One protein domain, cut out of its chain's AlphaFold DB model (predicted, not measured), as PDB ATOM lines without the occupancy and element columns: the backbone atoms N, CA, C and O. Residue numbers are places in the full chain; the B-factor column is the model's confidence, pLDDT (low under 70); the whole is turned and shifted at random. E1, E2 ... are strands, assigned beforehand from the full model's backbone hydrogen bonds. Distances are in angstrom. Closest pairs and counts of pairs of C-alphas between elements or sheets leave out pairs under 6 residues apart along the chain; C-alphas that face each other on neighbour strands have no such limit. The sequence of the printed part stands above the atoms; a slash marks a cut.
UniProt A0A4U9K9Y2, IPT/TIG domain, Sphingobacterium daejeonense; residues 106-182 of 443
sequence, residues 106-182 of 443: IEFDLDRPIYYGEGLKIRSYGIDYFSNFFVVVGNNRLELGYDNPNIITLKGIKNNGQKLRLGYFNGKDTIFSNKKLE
ATOM      1  N   ILE A 106      -0.155   2.134  -6.615       92.75
ATOM      2  CA  ILE A 106      -0.152   1.174  -7.716       92.75
ATOM      3  C   ILE A 106      -1.571   1.017  -8.244       92.75
ATOM      4  O   ILE A 106      -2.518   0.803  -7.486       92.75
ATOM      5  N   GLU A 107      -1.696   1.064  -9.562       93.62
ATOM      6  CA  GLU A 107      -2.893   0.645 -10.275       93.62
ATOM      7  C   GLU A 107      -2.579  -0.614 -11.089       93.62
ATOM      8  O   GLU A 107      -1.590  -0.674 -11.819       93.62
ATOM      9  N   PHE A 108      -3.411  -1.646 -10.942       95.19
ATOM     10  CA  PHE A 108      -3.234  -2.921 -11.636       95.19
ATOM     11  C   PHE A 108      -3.851  -2.863 -13.035       95.19
ATOM     12  O   PHE A 108      -5.071  -2.701 -13.177       95.19
ATOM     13  N   ASP A 109      -3.030  -3.055 -14.068       93.56
ATOM     14  CA  ASP A 109      -3.477  -3.091 -15.463       93.56
ATOM     15  C   ASP A 109      -3.827  -4.529 -15.866       93.56
ATOM     16  O   ASP A 109      -3.099  -5.214 -16.580       93.56
ATOM     17  N   LEU A 110      -4.920  -5.016 -15.275       93.50
ATOM     18  CA  LEU A 110      -5.421  -6.373 -15.461       93.50
ATOM     19  C   LEU A 110      -6.905  -6.354 -15.847       93.50
ATOM     20  O   LEU A 110      -7.743  -5.886 -15.071       93.50
ATOM     21  N   ASP A 111      -7.215  -6.839 -17.040       92.06
ATOM     22  CA  ASP A 111      -8.560  -6.949 -17.621       92.06
ATOM     23  C   ASP A 111      -8.889  -8.378 -18.094       92.06
ATOM     24  O   ASP A 111     -10.057  -8.721 -18.277       92.06
ATOM     25  N   ARG A 112      -7.869  -9.233 -18.221       94.75
ATOM     26  CA  ARG A 112      -7.967 -10.635 -18.632       94.75
ATOM     27  C   ARG A 112      -7.081 -11.549 -17.775       94.75
ATOM     28  O   ARG A 112      -6.144 -11.064 -17.139       94.75
ATOM     29  N   PRO A 113      -7.316 -12.872 -17.798       95.56
ATOM     30  CA  PRO A 113      -6.325 -13.842 -17.347       95.56
ATOM     31  C   PRO A 113      -5.006 -13.692 -18.117       95.56
ATOM     32  O   PRO A 113      -4.998 -13.366 -19.312       95.56
ATOM     33  N   ILE A 114      -3.893 -13.950 -17.437       96.19
ATOM     34  CA  ILE A 114      -2.544 -13.839 -18.006       96.19
ATOM     35  C   ILE A 114      -1.779 -15.150 -17.853       96.19
ATOM     36  O   ILE A 114      -2.080 -15.967 -16.979       96.19
ATOM     37  N   TYR A 115      -0.771 -15.348 -18.697       95.44
ATOM     38  CA  TYR A 115       0.200 -16.415 -18.479       95.44
ATOM     39  C   TYR A 115       1.232 -15.977 -17.441       95.44
ATOM     40  O   TYR A 115       1.541 -14.794 -17.312       95.44
ATOM     41  N   TYR A 116       1.793 -16.937 -16.714       94.62
ATOM     42  CA  TYR A 116       2.759 -16.666 -15.650       94.62
ATOM     43  C   TYR A 116       3.990 -15.890 -16.127       94.62
ATOM     44  O   TYR A 116       4.400 -14.922 -15.490       94.62
ATOM     45  N   GLY A 117       4.541 -16.280 -17.279       93.50
ATOM     46  CA  GLY A 117       5.716 -15.648 -17.874       93.50
ATOM     47  C   GLY A 117       5.477 -14.237 -18.412       93.50
ATOM     48  O   GLY A 117       6.446 -13.542 -18.692       93.50
ATOM     49  N   GLU A 118       4.222 -13.785 -18.550       93.25
ATOM     50  CA  GLU A 118       3.924 -12.397 -18.949       93.25
ATOM     51  C   GLU A 118       4.239 -11.393 -17.829       93.25
ATOM     52  O   GLU A 118       4.483 -10.217 -18.110       93.25
ATOM     53  N   GLY A 119       4.226 -11.847 -16.569       92.75
ATOM     54  CA  GLY A 119       4.293 -10.979 -15.397       92.75
ATOM     55  C   GLY A 119       3.030 -10.129 -15.205       92.75
ATOM     56  O   GLY A 119       2.168 -10.011 -16.076       92.75
ATOM     57  N   LEU A 120       2.899  -9.516 -14.030       94.38
ATOM     58  CA  LEU A 120       1.769  -8.642 -13.714       94.38
ATOM     59  C   LEU A 120       2.096  -7.194 -14.081       94.38
ATOM     60  O   LEU A 120       2.954  -6.565 -13.463       94.38
ATOM     61  N   LYS A 121       1.372  -6.653 -15.062       94.19
ATOM     62  CA  LYS A 121       1.502  -5.253 -15.477       94.19
ATOM     63  C   LYS A 121       0.834  -4.314 -14.480       94.19
ATOM     64  O   LYS A 121      -0.307  -4.527 -14.057       94.19
ATOM     65  N   ILE A 122       1.541  -3.247 -14.135       93.19
ATOM     66  CA  ILE A 122       1.081  -2.223 -13.204       93.19
ATOM     67  C   ILE A 122       1.434  -0.822 -13.703       93.19
ATOM     68  O   ILE A 122       2.304  -0.644 -14.553       93.19
ATOM     69  N   ARG A 123       0.768   0.184 -13.134       91.81
ATOM     70  CA  ARG A 123       1.169   1.590 -13.209       91.81
ATOM     71  C   ARG A 123       1.537   2.060 -11.813       91.81
ATOM     72  O   ARG A 123       0.725   1.956 -10.894       91.81
ATOM     73  N   SER A 124       2.754   2.561 -11.665       89.50
ATOM     74  CA  SER A 124       3.287   3.070 -10.403       89.50
ATOM     75  C   SER A 124       3.317   4.598 -10.387       89.50
ATOM     76  O   SER A 124       3.826   5.211 -11.326       89.50
ATOM     77  N   TYR A 125       2.849   5.217  -9.303       91.25
ATOM     78  CA  TYR A 125       2.828   6.673  -9.129       91.25
ATOM     79  C   TYR A 125       3.585   7.085  -7.870       91.25
ATOM     80  O   TYR A 125       3.272   6.615  -6.775       91.25
ATOM     81  N   GLY A 126       4.578   7.965  -8.043       88.38
ATOM     82  CA  GLY A 126       5.451   8.457  -6.970       88.38
ATOM     83  C   GLY A 126       6.276   7.375  -6.283       88.38
ATOM     84  O   GLY A 126       6.670   7.552  -5.139       88.38
ATOM     85  N   ILE A 127       6.514   6.247  -6.942       85.31
ATOM     86  CA  ILE A 127       7.296   5.141  -6.393       85.31
ATOM     87  C   ILE A 127       8.739   5.276  -6.882       85.31
ATOM     88  O   ILE A 127       8.976   5.563  -8.053       85.31
ATOM     89  N   ASP A 128       9.686   5.082  -5.969       75.31
ATOM     90  CA  ASP A 128      11.124   5.024  -6.245       75.31
ATOM     91  C   ASP A 128      11.672   3.680  -5.739       75.31
ATOM     92  O   ASP A 128      11.082   3.073  -4.840       75.31
ATOM     93  N   TYR A 129      12.793   3.214  -6.284       64.81
ATOM     94  CA  TYR A 129      13.334   1.873  -6.039       64.81
ATOM     95  C   TYR A 129      13.606   1.584  -4.551       64.81
ATOM     96  O   TYR A 129      13.446   0.461  -4.089       64.81
ATOM     97  N   PHE A 130      13.954   2.611  -3.773       62.41
ATOM     98  CA  PHE A 130      14.281   2.493  -2.344       62.41
ATOM     99  C   PHE A 130      13.080   2.671  -1.402       62.41
ATOM    100  O   PHE A 130      13.252   2.776  -0.188       62.41
ATOM    101  N   SER A 131      11.863   2.759  -1.938       67.50
ATOM    102  CA  SER A 131      10.664   2.908  -1.112       67.50
ATOM    103  C   SER A 131      10.290   1.589  -0.421       67.50
ATOM    104  O   SER A 131      10.446   0.512  -0.989       67.50
ATOM    105  N   ASN A 132       9.782   1.657   0.817       77.94
ATOM    106  CA  ASN A 132       9.248   0.497   1.544       77.94
ATOM    107  C   ASN A 132       7.898   0.070   0.939       77.94
ATOM    108  O   ASN A 132       6.835   0.280   1.525       77.94
ATOM    109  N   PHE A 133       7.954  -0.466  -0.278       85.88
ATOM    110  CA  PHE A 133       6.816  -0.717  -1.145       85.88
ATOM    111  C   PHE A 133       6.877  -2.147  -1.673       85.88
ATOM    112  O   PHE A 133       7.929  -2.625  -2.091       85.88
ATOM    113  N   PHE A 134       5.749  -2.850  -1.660       90.44
ATOM    114  CA  PHE A 134       5.668  -4.179  -2.259       90.44
ATOM    115  C   PHE A 134       4.270  -4.482  -2.773       90.44
ATOM    116  O   PHE A 134       3.272  -3.959  -2.273       90.44
ATOM    117  N   VAL A 135       4.207  -5.361  -3.765       93.81
ATOM    118  CA  VAL A 135       2.962  -5.867  -4.330       93.81
ATOM    119  C   VAL A 135       2.537  -7.114  -3.565       93.81
ATOM    120  O   VAL A 135       3.348  -7.963  -3.205       93.81
ATOM    121  N   VAL A 136       1.246  -7.217  -3.289       95.31
ATOM    122  CA  VAL A 136       0.612  -8.361  -2.644       95.31
ATOM    123  C   VAL A 136      -0.151  -9.147  -3.698       95.31
ATOM    124  O   VAL A 136      -1.065  -8.617  -4.332       95.31
ATOM    125  N   VAL A 137       0.200 -10.424  -3.857       95.12
ATOM    126  CA  VAL A 137      -0.483 -11.369  -4.750       95.12
ATOM    127  C   VAL A 137      -0.898 -12.598  -3.946       95.12
ATOM    128  O   VAL A 137      -0.073 -13.413  -3.527       95.12
ATOM    129  N   GLY A 138      -2.199 -12.731  -3.689       92.75
ATOM    130  CA  GLY A 138      -2.732 -13.721  -2.755       92.75
ATOM    131  C   GLY A 138      -2.215 -13.464  -1.336       92.75
ATOM    132  O   GLY A 138      -2.568 -12.455  -0.725       92.75
ATOM    133  N   ASN A 139      -1.380 -14.383  -0.840       90.25
ATOM    134  CA  ASN A 139      -0.693 -14.286   0.454       90.25
ATOM    135  C   ASN A 139       0.805 -13.969   0.313       90.25
ATOM    136  O   ASN A 139       1.526 -13.962   1.306       90.25
ATOM    137  N   ASN A 140       1.280 -13.736  -0.911       92.81
ATOM    138  CA  ASN A 140       2.689 -13.503  -1.189       92.81
ATOM    139  C   ASN A 140       2.989 -12.011  -1.283       92.81
ATOM    140  O   ASN A 140       2.166 -11.221  -1.754       92.81
ATOM    141  N   ARG A 141       4.207 -11.665  -0.873       93.44
ATOM    142  CA  ARG A 141       4.819 -10.351  -1.044       93.44
ATOM    143  C   ARG A 141       5.810 -10.430  -2.201       93.44
ATOM    144  O   ARG A 141       6.731 -11.238  -2.145       93.44
ATOM    145  N   LEU A 142       5.625  -9.581  -3.204       91.81
ATOM    146  CA  LEU A 142       6.495  -9.452  -4.366       91.81
ATOM    147  C   LEU A 142       7.129  -8.063  -4.382       91.81
ATOM    148  O   LEU A 142       6.460  -7.054  -4.143       91.81
ATOM    149  N   GLU A 143       8.425  -8.022  -4.649       86.88
ATOM    150  CA  GLU A 143       9.174  -6.776  -4.776       86.88
ATOM    151  C   GLU A 143       8.940  -6.139  -6.148       86.88
ATOM    152  O   GLU A 143       8.522  -6.794  -7.106       86.88
ATOM    153  N   LEU A 144       9.182  -4.833  -6.228       83.75
ATOM    154  CA  LEU A 144       9.162  -4.114  -7.495       83.75
ATOM    155  C   LEU A 144      10.431  -4.449  -8.282       83.75
ATOM    156  O   LEU A 144      11.521  -4.486  -7.714       83.75
ATOM    157  N   GLY A 145      10.293  -4.687  -9.586       73.62
ATOM    158  CA  GLY A 145      11.437  -4.973 -10.447       73.62
ATOM    159  C   GLY A 145      12.378  -3.771 -10.557       73.62
ATOM    160  O   GLY A 145      11.917  -2.648 -10.767       73.62
ATOM    161  N   TYR A 146      13.690  -4.015 -10.456       72.94
ATOM    162  CA  TYR A 146      14.721  -2.989 -10.664       72.94
ATOM    163  C   TYR A 146      14.717  -2.472 -12.107       72.94
ATOM    164  O   TYR A 146      14.647  -1.267 -12.335       72.94
ATOM    165  N   ASP A 147      14.725  -3.393 -13.078       72.38
ATOM    166  CA  ASP A 147      14.841  -3.055 -14.501       72.38
ATOM    167  C   ASP A 147      13.544  -2.485 -15.086       72.38
ATOM    168  O   ASP A 147      13.564  -1.671 -16.009       72.38
ATOM    169  N   ASN A 148      12.395  -2.916 -14.558       79.06
ATOM    170  CA  ASN A 148      11.094  -2.431 -14.996       79.06
ATOM    171  C   ASN A 148      10.092  -2.383 -13.830       79.06
ATOM    172  O   ASN A 148       9.461  -3.397 -13.524       79.06
ATOM    173  N   PRO A 149       9.859  -1.205 -13.226       77.62
ATOM    174  CA  PRO A 149       8.919  -1.074 -12.115       77.62
ATOM    175  C   PRO A 149       7.451  -1.259 -12.535       77.62
ATOM    176  O   PRO A 149       6.586  -1.358 -11.670       77.62
ATOM    177  N   ASN A 150       7.146  -1.323 -13.839       86.88
ATOM    178  CA  ASN A 150       5.783  -1.501 -14.351       86.88
ATOM    179  C   ASN A 150       5.414  -2.967 -14.640       86.88
ATOM    180  O   ASN A 150       4.280  -3.238 -15.043       86.88
ATOM    181  N   ILE A 151       6.337  -3.919 -14.463       90.25
ATOM    182  CA  ILE A 151       6.067  -5.354 -14.627       90.25
ATOM    183  C   ILE A 151       6.587  -6.101 -13.401       90.25
ATOM    184  O   ILE A 151       7.768  -6.043 -13.077       90.25
ATOM    185  N   ILE A 152       5.698  -6.827 -12.728       91.50
ATOM    186  CA  ILE A 152       6.023  -7.622 -11.544       91.50
ATOM    187  C   ILE A 152       6.204  -9.083 -11.943       91.50
ATOM    188  O   ILE A 152       5.255  -9.729 -12.400       91.50
ATOM    189  N   THR A 153       7.406  -9.618 -11.729       91.06
ATOM    190  CA  THR A 153       7.683 -11.049 -11.884       91.06
ATOM    191  C   THR A 153       6.917 -11.833 -10.826       91.06
ATOM    192  O   THR A 153       7.008 -11.555  -9.633       91.06
ATOM    193  N   LEU A 154       6.170 -12.848 -11.254       92.38
ATOM    194  CA  LEU A 154       5.276 -13.620 -10.391       92.38
ATOM    195  C   LEU A 154       5.987 -14.730  -9.607       92.38
ATOM    196  O   LEU A 154       5.355 -15.724  -9.276       92.38
ATOM    197  N   LYS A 155       7.279 -14.570  -9.308       90.00
ATOM    198  CA  LYS A 155       8.137 -15.632  -8.772       90.00
ATOM    199  C   LYS A 155       7.525 -16.319  -7.545       90.00
ATOM    200  O   LYS A 155       7.143 -15.658  -6.580       90.00
ATOM    201  N   GLY A 156       7.456 -17.649  -7.578       89.56
ATOM    202  CA  GLY A 156       6.910 -18.477  -6.498       89.56
ATOM    203  C   GLY A 156       5.386 -18.411  -6.299       89.56
ATOM    204  O   GLY A 156       4.875 -18.981  -5.330       89.56
ATOM    205  N   ILE A 157       4.628 -17.745  -7.179       92.12
ATOM    206  CA  ILE A 157       3.165 -17.678  -7.067       92.12
ATOM    207  C   ILE A 157       2.533 -18.982  -7.566       92.12
ATOM    208  O   ILE A 157       2.452 -19.248  -8.762       92.12
ATOM    209  N   LYS A 158       2.003 -19.786  -6.643       90.06
ATOM    210  CA  LYS A 158       1.300 -21.031  -6.986       90.06
ATOM    211  C   LYS A 158      -0.060 -20.755  -7.631       90.06
ATOM    212  O   LYS A 158      -0.863 -19.991  -7.090       90.06
ATOM    213  N   ASN A 159      -0.348 -21.425  -8.745       83.69
ATOM    214  CA  ASN A 159      -1.660 -21.416  -9.377       83.69
ATOM    215  C   ASN A 159      -2.479 -22.637  -8.940       83.69
ATOM    216  O   ASN A 159      -2.397 -23.718  -9.519       83.69
ATOM    217  N   ASN A 160      -3.350 -22.424  -7.957       79.94
ATOM    218  CA  ASN A 160      -4.287 -23.442  -7.481       79.94
ATOM    219  C   ASN A 160      -5.657 -23.362  -8.192       79.94
ATOM    220  O   ASN A 160      -6.661 -23.810  -7.643       79.94
ATOM    221  N   GLY A 161      -5.736 -22.709  -9.360       79.12
ATOM    222  CA  GLY A 161      -6.983 -22.444 -10.091       79.12
ATOM    223  C   GLY A 161      -7.871 -21.364  -9.459       79.12
ATOM    224  O   GLY A 161      -8.978 -21.107  -9.927       79.12
ATOM    225  N   GLN A 162      -7.408 -20.724  -8.383       86.50
ATOM    226  CA  GLN A 162      -8.147 -19.687  -7.671       86.50
ATOM    227  C   GLN A 162      -7.756 -18.291  -8.155       86.50
ATOM    228  O   GLN A 162      -6.592 -18.016  -8.436       86.50
ATOM    229  N   LYS A 163      -8.730 -17.374  -8.163       93.19
ATOM    230  CA  LYS A 163      -8.477 -15.950  -8.413       93.19
ATOM    231  C   LYS A 163      -7.768 -15.332  -7.209       93.19
ATOM    232  O   LYS A 163      -8.343 -15.247  -6.122       93.19
ATOM    233  N   LEU A 164      -6.538 -14.874  -7.410       94.75
ATOM    234  CA  LEU A 164      -5.673 -14.334  -6.368       94.75
ATOM    235  C   LEU A 164      -5.998 -12.861  -6.108       94.75
ATOM    236  O   LEU A 164      -6.148 -12.060  -7.030       94.75
ATOM    237  N   ARG A 165      -6.104 -12.488  -4.833       95.62
ATOM    238  CA  ARG A 165      -6.295 -11.089  -4.430       95.62
ATOM    239  C   ARG A 165      -5.064 -10.266  -4.802       95.62
ATOM    240  O   ARG A 165      -3.946 -10.722  -4.581       95.62
ATOM    241  N   LEU A 166      -5.283  -9.054  -5.302       97.25
ATOM    242  CA  LEU A 166      -4.223  -8.097  -5.590       97.25
ATOM    243  C   LEU A 166      -4.266  -6.936  -4.607       97.25
ATOM    244  O   LEU A 166      -5.334  -6.478  -4.202       97.25
ATOM    245  N   GLY A 167      -3.096  -6.446  -4.235       96.31
ATOM    246  CA  GLY A 167      -2.954  -5.251  -3.425       96.31
ATOM    247  C   GLY A 167      -1.515  -4.784  -3.392       96.31
ATOM    248  O   GLY A 167      -0.645  -5.374  -4.023       96.31
ATOM    249  N   TYR A 168      -1.251  -3.727  -2.649       94.56
ATOM    250  CA  TYR A 168       0.102  -3.253  -2.419       94.56
ATOM    251  C   TYR A 168       0.219  -2.656  -1.025       94.56
ATOM    252  O   TYR A 168      -0.761  -2.172  -0.460       94.56
ATOM    253  N   PHE A 169       1.420  -2.702  -0.467       92.62
ATOM    254  CA  PHE A 169       1.753  -1.997   0.759       92.62
ATOM    255  C   PHE A 169       2.450  -0.689   0.412       92.62
ATOM    256  O   PHE A 169       3.422  -0.688  -0.338       92.62
ATOM    257  N   ASN A 170       1.946   0.414   0.958       89.12
ATOM    258  CA  ASN A 170       2.420   1.762   0.654       89.12
ATOM    259  C   ASN A 170       3.322   2.350   1.749       89.12
ATOM    260  O   ASN A 170       3.353   3.565   1.918       89.12
ATOM    261  N   GLY A 171       3.974   1.512   2.556       83.62
ATOM    262  CA  GLY A 171       4.767   1.946   3.710       83.62
ATOM    263  C   GLY A 171       3.963   2.121   5.003       83.62
ATOM    264  O   GLY A 171       4.561   2.125   6.080       83.62
ATOM    265  N   LYS A 172       2.630   2.227   4.923       85.31
ATOM    266  CA  LYS A 172       1.741   2.388   6.084       85.31
ATOM    267  C   LYS A 172       0.651   1.321   6.139       85.31
ATOM    268  O   LYS A 172       0.543   0.607   7.130       85.31
ATOM    269  N   ASP A 173      -0.123   1.208   5.068       90.06
ATOM    270  CA  ASP A 173      -1.306   0.362   4.975       90.06
ATOM    271  C   ASP A 173      -1.195  -0.579   3.766       90.06
ATOM    272  O   ASP A 173      -0.506  -0.295   2.779       90.06
ATOM    273  N   THR A 174      -1.894  -1.714   3.823       93.69
ATOM    274  CA  THR A 174      -2.096  -2.573   2.651       93.69
ATOM    275  C   THR A 174      -3.392  -2.185   1.951       93.69
ATOM    276  O   THR A 174      -4.478  -2.337   2.507       93.69
ATOM    277  N   ILE A 175      -3.281  -1.718   0.712       94.38
ATOM    278  CA  ILE A 175      -4.409  -1.318  -0.127       94.38
ATOM    279  C   ILE A 175      -4.737  -2.472  -1.068       94.38
ATOM    280  O   ILE A 175      -3.900  -2.890  -1.867       94.38
ATOM    281  N   PHE A 176      -5.962  -2.990  -0.988       96.00
ATOM    282  CA  PHE A 176      -6.428  -4.061  -1.866       96.00
ATOM    283  C   PHE A 176      -7.184  -3.512  -3.070       96.00
ATOM    284  O   PHE A 176      -8.042  -2.640  -2.947       96.00
ATOM    285  N   SER A 177      -6.878  -4.068  -4.239       95.25
ATOM    286  CA  SER A 177      -7.624  -3.810  -5.464       95.25
ATOM    287  C   SER A 177      -8.914  -4.630  -5.489       95.25
ATOM    288  O   SER A 177      -8.993  -5.728  -4.934       95.25
ATOM    289  N   ASN A 178      -9.921  -4.117  -6.191       94.06
ATOM    290  CA  ASN A 178     -11.097  -4.896  -6.575       94.06
ATOM    291  C   ASN A 178     -10.790  -5.906  -7.701       94.06
ATOM    292  O   ASN A 178     -11.543  -6.863  -7.884       94.06
ATOM    293  N   LYS A 179      -9.685  -5.716  -8.436       95.38
ATOM    294  CA  LYS A 179      -9.193  -6.660  -9.440       95.38
ATOM    295  C   LYS A 179      -8.571  -7.883  -8.769       95.38
ATOM    296  O   LYS A 179      -7.994  -7.805  -7.684       95.38
ATOM    297  N   LYS A 180      -8.669  -9.027  -9.443       95.44
ATOM    298  CA  LYS A 180      -8.068 -10.292  -9.010       95.44
ATOM    299  C   LYS A 180      -7.236 -10.875 -10.140       95.44
ATOM    300  O   LYS A 180      -7.661 -10.811 -11.289       95.44
ATOM    301  N   LEU A 181      -6.094 -11.456  -9.797       96.44
ATOM    302  CA  LEU A 181      -5.229 -12.155 -10.736       96.44
ATOM    303  C   LEU A 181      -5.760 -13.557 -11.015       96.44
ATOM    304  O   LEU A 181      -6.030 -14.325 -10.094       96.44
ATOM    305  N   GLU A 182      -5.875 -13.885 -12.293       95.38
ATOM    306  CA  GLU A 182      -6.198 -15.217 -12.784       95.38
ATOM    307  C   GLU A 182      -5.075 -15.669 -13.715       95.38
ATOM    308  O   GLU A 182      -4.710 -14.952 -14.649       95.38
TER     309      GLU A 182
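This is residues 106 to 182 of the 443 residues of the protein "IPT/TIG domain" of Sphingobacterium daejeonense (UniProt A0A4U9K9Y2). With little regular structure, this is a small, imperfect sandwich: hairpin E1 and E2 lies partly face to face with a twisted four-stranded sheet, and residues 151 to 152 of a long loop pair with E2. The printed part has 77 residues, 30 of them in six named strands, E1 to E6, with no named helix: all strand. The antiparallel sheets run E1 E2 and E4 E3 E5 E6. The whole is compact, radius of gyration of the C-alphas 11.6 A, spanning 33 by 25 by 22 A.

E1, residues 106 to 108, begins at C-alpha (-0.152, 1.174, -7.716). E2 is 120 to 125, 16.0 A; E3 134 to 137; E4 140 to 142; E5 164 to 169, 16.1 A. E6, 174 to 181, 16.8 A, bends by 86 degrees at 178 and ends at (-5.229, -12.155, -10.736).

N 107 and O 123 of E1 and E2 are 2.9 A apart; N 135 and O 142 of hairpin E3 and E4, 2.8 A; N 136 and O 167 of E3 and E5, 2.7 A; N 168 and O 175 of hairpin E5 and E6, 2.9 A. The sheets' best planes stand 41 degrees apart.

The printed part has no cut. Links E1 to E2 and E4 to E5 are long. Residues 129 to 131 are under pLDDT 70.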